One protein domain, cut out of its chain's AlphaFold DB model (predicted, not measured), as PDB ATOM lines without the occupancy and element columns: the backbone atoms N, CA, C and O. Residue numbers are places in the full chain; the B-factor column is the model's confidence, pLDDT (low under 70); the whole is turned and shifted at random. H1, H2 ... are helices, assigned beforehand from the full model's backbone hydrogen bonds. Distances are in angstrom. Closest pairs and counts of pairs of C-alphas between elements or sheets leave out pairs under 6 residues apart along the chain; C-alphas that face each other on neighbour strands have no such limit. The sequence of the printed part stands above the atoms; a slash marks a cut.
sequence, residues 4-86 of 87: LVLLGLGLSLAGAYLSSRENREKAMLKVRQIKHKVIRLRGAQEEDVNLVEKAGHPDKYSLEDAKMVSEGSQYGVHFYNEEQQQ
ATOM      1  N   LEU A   4      17.122  32.638   5.083       76.69
ATOM      2  CA  LEU A   4      16.338  33.781   5.556       76.69
ATOM      3  C   LEU A   4      17.064  35.120   5.370       76.69
ATOM      4  O   LEU A   4      16.441  36.112   5.004       76.69
ATOM      5  N   VAL A   5      18.387  35.146   5.563       78.75
ATOM      6  CA  VAL A   5      19.194  36.366   5.390       78.75
ATOM      7  C   VAL A   5      19.322  36.712   3.904       78.75
ATOM      8  O   VAL A   5      19.201  37.876   3.531       78.75
ATOM      9  N   LEU A   6      19.486  35.703   3.041       77.56
ATOM     10  CA  LEU A   6      19.511  35.883   1.583       77.56
ATOM     11  C   LEU A   6      18.155  36.356   1.033       77.56
ATOM     12  O   LEU A   6      18.123  37.244   0.183       77.56
ATOM     13  N   LEU A   7      17.040  35.824   1.542       77.25
ATOM     14  CA  LEU A   7      15.692  36.273   1.173       77.25
ATOM     15  C   LEU A   7      15.423  37.716   1.618       77.25
ATOM     16  O   LEU A   7      14.920  38.513   0.826       77.25
ATOM     17  N   GLY A   8      15.799  38.080   2.848       74.12
ATOM     18  CA  GLY A   8      15.648  39.448   3.355       74.12
ATOM     19  C   GLY A   8      16.466  40.479   2.563       74.12
ATOM     20  O   GLY A   8      15.963  41.553   2.219       74.12
ATOM     21  N   LEU A   9      17.705  40.133   2.198       75.12
ATOM     22  CA  LEU A   9      18.554  40.966   1.337       75.12
ATOM     23  C   LEU A   9      18.009  41.070  -0.098       75.12
ATOM     24  O   LEU A   9      18.030  42.145  -0.690       75.12
ATOM     25  N   GLY A  10      17.467  39.986  -0.656       74.44
ATOM     26  CA  GLY A  10      16.880  39.997  -1.999       74.44
ATOM     27  C   GLY A  10      15.627  40.873  -2.109       74.44
ATOM     28  O   GLY A  10      15.499  41.654  -3.054       74.44
ATOM     29  N   LEU A  11      14.716  40.787  -1.133       76.81
ATOM     30  CA  LEU A  11      13.460  41.549  -1.134       76.81
ATOM     31  C   LEU A  11      13.686  43.059  -0.980       76.81
ATOM     32  O   LEU A  11      13.028  43.852  -1.653       76.81
ATOM     33  N   SER A  12      14.635  43.461  -0.132       74.44
ATOM     34  CA  SER A  12      14.971  44.874   0.086       74.44
ATOM     35  C   SER A  12      15.597  45.521  -1.155       74.44
ATOM     36  O   SER A  12      15.187  46.614  -1.551       74.44
ATOM     37  N   LEU A  13      16.517  44.826  -1.829       77.38
ATOM     38  CA  LEU A  13      17.124  45.302  -3.076       77.38
ATOM     39  C   LEU A  13      16.108  45.385  -4.223       77.38
ATOM     40  O   LEU A  13      16.095  46.367  -4.967       77.38
ATOM     41  N   ALA A  14      15.221  44.393  -4.350       77.19
ATOM     42  CA  ALA A  14      14.150  44.421  -5.341       77.19
ATOM     43  C   ALA A  14      13.168  45.577  -5.085       77.19
ATOM     44  O   ALA A  14      12.817  46.298  -6.019       77.19
ATOM     45  N   GLY A  15      12.773  45.797  -3.826       77.81
ATOM     46  CA  GLY A  15      11.911  46.913  -3.428       77.81
ATOM     47  C   GLY A  15      12.531  48.279  -3.732       77.81
ATOM     48  O   GLY A  15      11.866  49.141  -4.305       77.81
ATOM     49  N   ALA A  16      13.822  48.458  -3.440       79.00
ATOM     50  CA  ALA A  16      14.550  49.677  -3.788       79.00
ATOM     51  C   ALA A  16      14.629  49.883  -5.311       79.00
ATOM     52  O   ALA A  16      14.399  50.988  -5.799       79.00
ATOM     53  N   TYR A  17      14.875  48.819  -6.079       78.25
ATOM     54  CA  TYR A  17      14.924  48.884  -7.541       78.25
ATOM     55  C   TYR A  17      13.564  49.242  -8.162       78.25
ATOM     56  O   TYR A  17      13.513  50.041  -9.091       78.25
ATOM     57  N   LEU A  18      12.463  48.707  -7.625       83.31
ATOM     58  CA  LEU A  18      11.087  48.968  -8.075       83.31
ATOM     59  C   LEU A  18      10.536  50.342  -7.649       83.31
ATOM     60  O   LEU A  18       9.476  50.740  -8.134       83.31
ATOM     61  N   SER A  19      11.229  51.063  -6.760       81.44
ATOM     62  CA  SER A  19      10.782  52.368  -6.253       81.44
ATOM     63  C   SER A  19      10.812  53.478  -7.310       81.44
ATOM     64  O   SER A  19       9.989  54.394  -7.267       81.44
ATOM     65  N   SER A  20      11.711  53.394  -8.296       86.25
ATOM     66  CA  SER A  20      11.752  54.361  -9.391       86.25
ATOM     67  C   SER A  20      10.755  53.980 -10.489       86.25
ATOM     68  O   SER A  20      10.623  52.812 -10.870       86.25
ATOM     69  N   ARG A  21      10.035  54.975 -11.027       78.25
ATOM     70  CA  ARG A  21       9.020  54.739 -12.070       78.25
ATOM     71  C   ARG A  21       9.611  54.065 -13.311       78.25
ATOM     72  O   ARG A  21       9.027  53.110 -13.813       78.25
ATOM     73  N   GLU A  22      10.790  54.508 -13.744       82.69
ATOM     74  CA  GLU A  22      11.487  53.968 -14.915       82.69
ATOM     75  C   GLU A  22      11.898  52.497 -14.723       82.69
ATOM     76  O   GLU A  22      11.672  51.656 -15.596       82.69
ATOM     77  N   ASN A  23      12.460  52.144 -13.562       84.19
ATOM     78  CA  ASN A  23      12.855  50.761 -13.295       84.19
ATOM     79  C   ASN A  23      11.637  49.854 -13.117       84.19
ATOM     80  O   ASN A  23      11.684  48.694 -13.525       84.19
ATOM     81  N   ARG A  24      10.529  50.376 -12.572       84.75
ATOM     82  CA  ARG A  24       9.256  49.653 -12.480       84.75
ATOM     83  C   ARG A  24       8.704  49.302 -13.856       84.75
ATOM     84  O   ARG A  24       8.283  48.168 -14.068       84.75
ATOM     85  N   GLU A  25       8.727  50.240 -14.796       84.31
ATOM     86  CA  GLU A  25       8.297  49.984 -16.174       84.31
ATOM     87  C   GLU A  25       9.192  48.951 -16.858       84.31
ATOM     88  O   GLU A  25       8.690  47.965 -17.402       84.31
ATOM     89  N   LYS A  26      10.518  49.088 -16.739       86.12
ATOM     90  CA  LYS A  26      11.475  48.095 -17.258       86.12
ATOM     91  C   LYS A  26      11.274  46.712 -16.632       86.12
ATOM     92  O   LYS A  26      11.336  45.706 -17.337       86.12
ATOM     93  N   ALA A  27      11.005  46.642 -15.328       87.19
ATOM     94  CA  ALA A  27      10.713  45.395 -14.630       87.19
ATOM     95  C   ALA A  27       9.401  44.768 -15.127       87.19
ATOM     96  O   ALA A  27       9.381  43.582 -15.456       87.19
ATOM     97  N   MET A  28       8.331  45.557 -15.269       87.12
ATOM     98  CA  MET A  28       7.055  45.083 -15.814       87.12
ATOM     99  C   MET A  28       7.188  44.578 -17.252       87.12
ATOM    100  O   MET A  28       6.616  43.540 -17.582       87.12
ATOM    101  N   LEU A  29       7.962  45.262 -18.100       90.06
ATOM    102  CA  LEU A  29       8.229  44.822 -19.470       90.06
ATOM    103  C   LEU A  29       8.943  43.467 -19.494       90.06
ATOM    104  O   LEU A  29       8.506  42.561 -20.200       90.06
ATOM    105  N   LYS A  30       9.982  43.288 -18.670       90.62
ATOM    106  CA  LYS A  30      10.698  42.008 -18.556       90.62
ATOM    107  C   LYS A  30       9.802  40.891 -18.021       90.62
ATOM    108  O   LYS A  30       9.809  39.793 -18.569       90.62
ATOM    109  N   VAL A  31       8.988  41.168 -17.000       90.12
ATOM    110  CA  VAL A  31       8.014  40.200 -16.465       90.12
ATOM    111  C   VAL A  31       6.991  39.816 -17.530       90.12
ATOM    112  O   VAL A  31       6.705  38.633 -17.693       90.12
ATOM    113  N   ARG A  32       6.478  40.780 -18.305       86.25
ATOM    114  CA  ARG A  32       5.579  40.511 -19.438       86.25
ATOM    115  C   ARG A  32       6.255  39.651 -20.502       86.25
ATOM    116  O   ARG A  32       5.664  38.669 -20.931       86.25
ATOM    117  N   GLN A  33       7.496  39.948 -20.880       89.44
ATOM    118  CA  GLN A  33       8.253  39.148 -21.850       89.44
ATOM    119  C   GLN A  33       8.473  37.709 -21.370       89.44
ATOM    120  O   GLN A  33       8.267  36.765 -22.135       89.44
ATOM    121  N   ILE A  34       8.845  37.528 -20.100       89.62
ATOM    122  CA  ILE A  34       9.010  36.203 -19.492       89.62
ATOM    123  C   ILE A  34       7.667  35.481 -19.444       89.62
ATOM    124  O   ILE A  34       7.588  34.342 -19.889       89.62
ATOM    125  N   LYS A  35       6.598  36.149 -18.995       84.56
ATOM    126  CA  LYS A  35       5.238  35.597 -18.985       84.56
ATOM    127  C   LYS A  35       4.825  35.139 -20.382       84.56
ATOM    128  O   LYS A  35       4.389  34.008 -20.528       84.56
ATOM    129  N   HIS A  36       5.022  35.958 -21.411       78.62
ATOM    130  CA  HIS A  36       4.718  35.592 -22.798       78.62
ATOM    131  C   HIS A  36       5.580  34.428 -23.293       78.62
ATOM    132  O   HIS A  36       5.109  33.599 -24.062       78.62
ATOM    133  N   LYS A  37       6.846  34.337 -22.876       84.44
ATOM    134  CA  LYS A  37       7.708  33.203 -23.230       84.44
ATOM    135  C   LYS A  37       7.258  31.919 -22.532       84.44
ATOM    136  O   LYS A  37       7.197  30.890 -23.182       84.44
ATOM    137  N   VAL A  38       6.899  31.985 -21.253       85.88
ATOM    138  CA  VAL A  38       6.389  30.841 -20.482       85.88
ATOM    139  C   VAL A  38       5.033  30.387 -21.011       85.88
ATOM    140  O   VAL A  38       4.841  29.196 -21.218       85.88
ATOM    141  N   ILE A  39       4.120  31.323 -21.289       79.31
ATOM    142  CA  ILE A  39       2.827  31.023 -21.912       79.31
ATOM    143  C   ILE A  39       3.040  30.420 -23.290       79.31
ATOM    144  O   ILE A  39       2.424  29.415 -23.565       79.31
ATOM    145  N   ARG A  40       3.939  30.939 -24.133       73.12
ATOM    146  CA  ARG A  40       4.223  30.295 -25.425       73.12
ATOM    147  C   ARG A  40       4.847  28.916 -25.275       73.12
ATOM    148  O   ARG A  40       4.499  28.031 -26.026       73.12
ATOM    149  N   LEU A  41       5.737  28.697 -24.312       76.62
ATOM    150  CA  LEU A  41       6.328  27.372 -24.100       76.62
ATOM    151  C   LEU A  41       5.313  26.355 -23.559       76.62
ATOM    152  O   LEU A  41       5.411  25.180 -23.887       76.62
ATOM    153  N   ARG A  42       4.347  26.798 -22.747       69.81
ATOM    154  CA  ARG A  42       3.282  25.949 -22.191       69.81
ATOM    155  C   ARG A  42       2.084  25.801 -23.140       69.81
ATOM    156  O   ARG A  42       1.509  24.732 -23.233       69.81
ATOM    157  N   GLY A  43       1.732  26.876 -23.830       58.31
ATOM    158  CA  GLY A  43       0.593  27.026 -24.733       58.31
ATOM    159  C   GLY A  43       0.890  26.612 -26.170       58.31
ATOM    160  O   GLY A  43      -0.016  26.137 -26.826       58.31
ATOM    161  N   ALA A  44       2.142  26.625 -26.648       54.06
ATOM    162  CA  ALA A  44       2.494  25.945 -27.907       54.06
ATOM    163  C   ALA A  44       2.305  24.420 -27.819       54.06
ATOM    164  O   ALA A  44       2.320  23.740 -28.837       54.06
ATOM    165  N   GLN A  45       2.112  23.881 -26.612       51.34
ATOM    166  CA  GLN A  45       1.702  22.497 -26.405       51.34
ATOM    167  C   GLN A  45       0.174  22.300 -26.547       51.34
ATOM    168  O   GLN A  45      -0.259  21.168 -26.731       51.34
ATOM    169  N   GLU A  46      -0.629  23.374 -26.494       52.06
ATOM    170  CA  GLU A  46      -2.105  23.354 -26.543       52.06
ATOM    171  C   GLU A  46      -2.713  24.090 -27.764       52.06
ATOM    172  O   GLU A  46      -3.819  23.760 -28.177       52.06
ATOM    173  N   GLU A  47      -2.032  25.069 -28.371       51.91
ATOM    174  CA  GLU A  47      -2.582  25.897 -29.463       51.91
ATOM    175  C   GLU A  47      -2.455  25.252 -30.848       51.91
ATOM    176  O   GLU A  47      -3.307  25.483 -31.707       51.91
ATOM    177  N   ASP A  48      -1.440  24.412 -31.076       51.88
ATOM    178  CA  ASP A  48      -1.199  23.828 -32.405       51.88
ATOM    179  C   ASP A  48      -2.121  22.633 -32.714       51.88
ATOM    180  O   ASP A  48      -2.147  22.117 -33.827       51.88
ATOM    181  N   VAL A  49      -2.915  22.179 -31.739       53.69
ATOM    182  CA  VAL A  49      -3.730  20.970 -31.911       53.69
ATOM    183  C   VAL A  49      -5.105  21.206 -32.523       53.69
ATOM    184  O   VAL A  49      -5.707  20.218 -32.924       53.69
ATOM    185  N   ASN A  50      -5.653  22.429 -32.620       55.75
ATOM    186  CA  ASN A  50      -7.109  22.517 -32.852       55.75
ATOM    187  C   ASN A  50      -7.684  23.795 -33.506       55.75
ATOM    188  O   ASN A  50      -8.899  23.980 -33.504       55.75
ATOM    189  N   LEU A  51      -6.881  24.680 -34.107       57.56
ATOM    190  CA  LEU A  51      -7.435  25.851 -34.824       57.56
ATOM    191  C   LEU A  51      -8.289  25.451 -36.045       57.56
ATOM    192  O   LEU A  51      -9.314  26.070 -36.318       57.56
ATOM    193  N   VAL A  52      -7.893  24.386 -36.751       61.50
ATOM    194  CA  VAL A  52      -8.626  23.850 -37.914       61.50
ATOM    195  C   VAL A  52      -9.932  23.163 -37.496       61.50
ATOM    196  O   VAL A  52     -10.930  23.258 -38.203       61.50
ATOM    197  N   GLU A  53      -9.956  22.511 -36.335       57.66
ATOM    198  CA  GLU A  53     -11.136  21.802 -35.821       57.66
ATOM    199  C   GLU A  53     -12.185  22.779 -35.249       57.66
ATOM    200  O   GLU A  53     -13.383  22.640 -35.510       57.66
ATOM    201  N   LYS A  54     -11.746  23.855 -34.573       58.31
ATOM    202  CA  LYS A  54     -12.632  24.927 -34.076       58.31
ATOM    203  C   LYS A  54     -13.298  25.753 -35.182       58.31
ATOM    204  O   LYS A  54     -14.366  26.312 -34.947       58.31
ATOM    205  N   ALA A  55     -12.724  25.810 -36.388       63.38
ATOM    206  CA  ALA A  55     -13.290  26.554 -37.520       63.38
ATOM    207  C   ALA A  55     -14.635  25.988 -38.033       63.38
ATOM    208  O   ALA A  55     -15.328  26.663 -38.794       63.38
ATOM    209  N   GLY A  56     -15.015  24.772 -37.615       61.31
ATOM    210  CA  GLY A  56     -16.296  24.140 -37.950       61.31
ATOM    211  C   GLY A  56     -17.167  23.758 -36.750       61.31
ATOM    212  O   GLY A  56     -18.360  23.523 -36.928       61.31
ATOM    213  N   HIS A  57     -16.609  23.720 -35.536       64.94
ATOM    214  CA  HIS A  57     -17.305  23.308 -34.312       64.94
ATOM    215  C   HIS A  57     -17.105  24.342 -33.191       64.94
ATOM    216  O   HIS A  57     -16.233  24.163 -32.338       64.94
ATOM    217  N   PRO A  58     -17.901  25.431 -33.171       63.41
ATOM    218  CA  PRO A  58     -17.843  26.405 -32.089       63.41
ATOM    219  C   PRO A  58     -18.279  25.753 -30.771       63.41
ATOM    220  O   PRO A  58     -19.342  25.125 -30.692       63.41
ATOM    221  N   ASP A  59     -17.456  25.896 -29.734       66.00
ATOM    222  CA  ASP A  59     -17.764  25.379 -28.404       66.00
ATOM    223  C   ASP A  59     -18.834  26.260 -27.748       66.00
ATOM    224  O   ASP A  59     -18.639  27.448 -27.493       66.00
ATOM    225  N   LYS A  60     -19.995  25.665 -27.464       65.81
ATOM    226  CA  LYS A  60     -21.181  26.377 -26.971       65.81
ATOM    227  C   LYS A  60     -20.992  27.000 -25.584       65.81
ATOM    228  O   LYS A  60     -21.796  27.846 -25.206       65.81
ATOM    229  N   TYR A  61     -19.975  26.580 -24.828       68.44
ATOM    230  CA  TYR A  61     -19.733  27.038 -23.455       68.44
ATOM    231  C   TYR A  61     -18.433  27.840 -23.296       68.44
ATOM    232  O   TYR A  61     -18.021  28.134 -22.173       68.44
ATOM    233  N   SER A  62     -17.795  28.224 -24.404       70.94
ATOM    234  CA  SER A  62     -16.586  29.046 -24.381       70.94
ATOM    235  C   SER A  62     -16.899  30.472 -23.915       70.94
ATOM    236  O   SER A  62     -17.569  31.253 -24.595       70.94
ATOM    237  N   LEU A  63     -16.376  30.837 -22.740       67.94
ATOM    238  CA  LEU A  63     -16.454  32.208 -22.219       67.94
ATOM    239  C   LEU A  63     -15.730  33.217 -23.123       67.94
ATOM    240  O   LEU A  63     -16.090  34.392 -23.142       67.94
ATOM    241  N   GLU A  64     -14.719  32.770 -23.869       66.25
ATOM    242  CA  GLU A  64     -13.939  33.621 -24.767       66.25
ATOM    243  C   GLU A  64     -14.717  33.959 -26.048       66.25
ATOM    244  O   GLU A  64     -14.737  35.120 -26.462       66.25
ATOM    245  N   ASP A  65     -15.474  32.999 -26.585       66.38
ATOM    246  CA  ASP A  65     -16.375  33.236 -27.721       66.38
ATOM    247  C   ASP A  65     -17.530  34.167 -27.315       66.38
ATOM    248  O   ASP A  65     -17.858  35.117 -28.028       66.38
ATOM    249  N   ALA A  66     -18.094  33.964 -26.117       72.25
ATOM    250  CA  ALA A  66     -19.116  34.851 -25.560       72.25
ATOM    251  C   ALA A  66     -18.597  36.289 -25.373       72.25
ATOM    252  O   ALA A  66     -19.319  37.255 -25.643       72.25
ATOM    253  N   LYS A  67     -17.333  36.444 -24.959       73.94
ATOM    254  CA  LYS A  67     -16.686  37.751 -24.805       73.94
ATOM    255  C   LYS A  67     -16.527  38.463 -26.151       73.94
ATOM    256  O   LYS A  67     -16.938  39.618 -26.247       73.94
ATOM    257  N   MET A  68     -16.042  37.788 -27.196       73.25
ATOM    258  CA  MET A  68     -15.911  38.387 -28.538       73.25
ATOM    259  C   MET A  68     -17.252  38.860 -29.123       73.25
ATOM    260  O   MET A  68     -17.322  39.931 -29.723       73.25
ATOM    261  N   VAL A  69     -18.340  38.115 -28.909       74.38
ATOM    262  CA  VAL A  69     -19.683  38.539 -29.349       74.38
ATOM    263  C   VAL A  69     -20.176  39.744 -28.544       74.38
ATOM    264  O   VAL A  69     -20.734  40.688 -29.109       74.38
ATOM    265  N   SER A  70     -19.942  39.744 -27.227       74.50
ATOM    266  CA  SER A  70     -20.353  40.850 -26.359       74.50
ATOM    267  C   SER A  70     -19.675  42.173 -26.739       74.50
ATOM    268  O   SER A  70     -20.340  43.210 -26.755       74.50
ATOM    269  N   GLU A  71     -18.401  42.129 -27.139       71.25
ATOM    270  CA  GLU A  71     -17.632  43.295 -27.590       71.25
ATOM    271  C   GLU A  71     -18.196  43.884 -28.897       71.25
ATOM    272  O   GLU A  71     -18.365  45.098 -29.002       71.25
ATOM    273  N   GLY A  72     -18.589  43.043 -29.861       69.31
ATOM    274  CA  GLY A  72     -19.217  43.501 -31.108       69.31
ATOM    275  C   GLY A  72     -20.626  44.074 -30.914       69.31
ATOM    276  O   GLY A  72     -21.007  45.035 -31.581       69.31
ATOM    277  N   SER A  73     -21.397  43.525 -29.968       72.25
ATOM    278  CA  SER A  73     -22.782  43.954 -29.717       72.25
ATOM    279  C   SER A  73     -22.898  45.379 -29.163       72.25
ATOM    280  O   SER A  73     -23.863  46.082 -29.456       72.25
ATOM    281  N   GLN A  74     -21.897  45.832 -28.404       76.06
ATOM    282  CA  GLN A  74     -21.886  47.178 -27.827       76.06
ATOM    283  C   GLN A  74     -21.491  48.242 -28.860       76.06
ATOM    284  O   GLN A  74     -21.905  49.394 -28.737       76.06
ATOM    285  N   TYR A  75     -20.756  47.869 -29.914       74.00
ATOM    286  CA  TYR A  75     -20.233  48.810 -30.909       74.00
ATOM    287  C   TYR A  75     -21.335  49.588 -31.647       74.00
ATOM    288  O   TYR A  75     -21.234  50.800 -31.801       74.00
ATOM    289  N   GLY A  76     -22.423  48.923 -32.053       71.12
ATOM    290  CA  GLY A  76     -23.530  49.583 -32.760       71.12
ATOM    291  C   GLY A  76     -24.302  50.585 -31.894       71.12
ATOM    292  O   GLY A  76     -24.713  51.637 -32.380       71.12
ATOM    293  N   VAL A  77     -24.454  50.285 -30.599       70.94
ATOM    294  CA  VAL A  77     -25.096  51.188 -29.630       70.94
ATOM    295  C   VAL A  77     -24.193  52.381 -29.333       70.94
ATOM    296  O   VAL A  77     -24.679  53.506 -29.294       70.94
ATOM    297  N   HIS A  78     -22.885  52.157 -29.171       72.81
ATOM    298  CA  HIS A  78     -21.913  53.238 -29.001       72.81
ATOM    299  C   HIS A  78     -21.865  54.161 -30.219       72.81
ATOM    300  O   HIS A  78     -21.989  55.365 -30.041       72.81
ATOM    301  N   PHE A  79     -21.807  53.615 -31.436       73.56
ATOM    302  CA  PHE A  79     -21.814  54.407 -32.669       73.56
ATOM    303  C   PHE A  79     -23.088  55.251 -32.811       73.56
ATOM    304  O   PHE A  79     -23.019  56.451 -33.048       73.56
ATOM    305  N   TYR A  80     -24.268  54.656 -32.604       70.81
ATOM    306  CA  TYR A  80     -25.529  55.401 -32.662       70.81
ATOM    307  C   TYR A  80     -25.612  56.485 -31.577       70.81
ATOM    308  O   TYR A  80     -26.066  57.596 -31.844       70.81
ATOM    309  N   ASN A  81     -25.149  56.183 -30.362       76.75
ATOM    310  CA  ASN A  81     -25.101  57.158 -29.281       76.75
ATOM    311  C   ASN A  81     -24.114  58.294 -29.583       76.75
ATOM    312  O   ASN A  81     -24.455  59.433 -29.320       76.75
ATOM    313  N   GLU A  82     -22.946  58.037 -30.168       71.81
ATOM    314  CA  GLU A  82     -21.988  59.085 -30.558       71.81
ATOM    315  C   GLU A  82     -22.495  59.963 -31.714       71.81
ATOM    316  O   GLU A  82     -22.247  61.165 -31.721       71.81
ATOM    317  N   GLU A  83     -23.239  59.397 -32.666       71.19
ATOM    318  CA  GLU A  83     -23.797  60.129 -33.814       71.19
ATOM    319  C   GLU A  83     -25.079  60.913 -33.469       71.19
ATOM    320  O   GLU A  83     -25.390  61.909 -34.115       71.19
ATOM    321  N   GLN A  84     -25.852  60.477 -32.466       65.38
ATOM    322  CA  GLN A  84     -27.108  61.130 -32.055       65.38
ATOM    323  C   GLN A  84     -26.988  61.956 -30.766       65.38
ATOM    324  O   GLN A  84     -27.793  62.856 -30.544       65.38
ATOM    325  N   GLN A  85     -26.000  61.672 -29.909       59.56
ATOM    326  CA  GLN A  85     -25.675  62.468 -28.714       59.56
ATOM    327  C   GLN A  85     -24.588  63.515 -28.996       59.56
ATOM    328  O   GLN A  85     -23.960  64.002 -28.059       59.56
ATOM    329  N   GLN A  86     -24.412  63.906 -30.261       56.09
ATOM    330  CA  GLN A  86     -23.866  65.212 -30.633       56.09
ATOM    331  C   GLN A  86     -25.008  66.236 -30.823       56.09
ATOM    332  O   GLN A  86     -25.445  66.459 -31.953       56.09
TER     333      GLN A  86
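Overview. This is residues 4 to 86 of the 87 residues of an uncharacterized protein of Bacillus sp. VT-16-64 (UniProt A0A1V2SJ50). An open zigzag with no core: long H2 makes a corner with H1 at its start, and beyond its other end a stretch with short H3 leads across to long H4, which turns back and stands free. The printed part has 83 residues, with four named helices, H1 to H4 in order, and no named strand; its class is all helix, with 64 of the 83 residues in the helices, and it is extended, with a radius of gyration of the C-alphas of 22.1 A and a flat outline spanning 58 by 47 by 19 A.

Along the chain. H2, residues 21 to 43, is 31.6 A long, from C-alpha 21 at (9.020, 54.739, -12.070). H1 is residues 4 to 18, H3 51 to 54. H4, residues 63 to 84, is 32.4 A long, ending at (-27.108, 61.130, -32.055).

Arrangement. H2 and H1 touch only at the corner, through residues 23 to 27 and 17 to 18; the closest C-alphas, Leu 18 and Arg 24, are 4.8 A apart. They run opposite ways at a steep tilt of 67 degrees. H3 and H4 touch no helix. In H1 and H2 every O i to N i+4 pair is within hydrogen-bond range, in H4 15 of 18; H3 is too short for one.

Size, cuts and confidence. The farthest C-alphas, Val 5 and Gln 84, are 64.5 A apart. The printed part has no cut and no long link. The pLDDT is under 70 at 27 residues, among them 42 to 61.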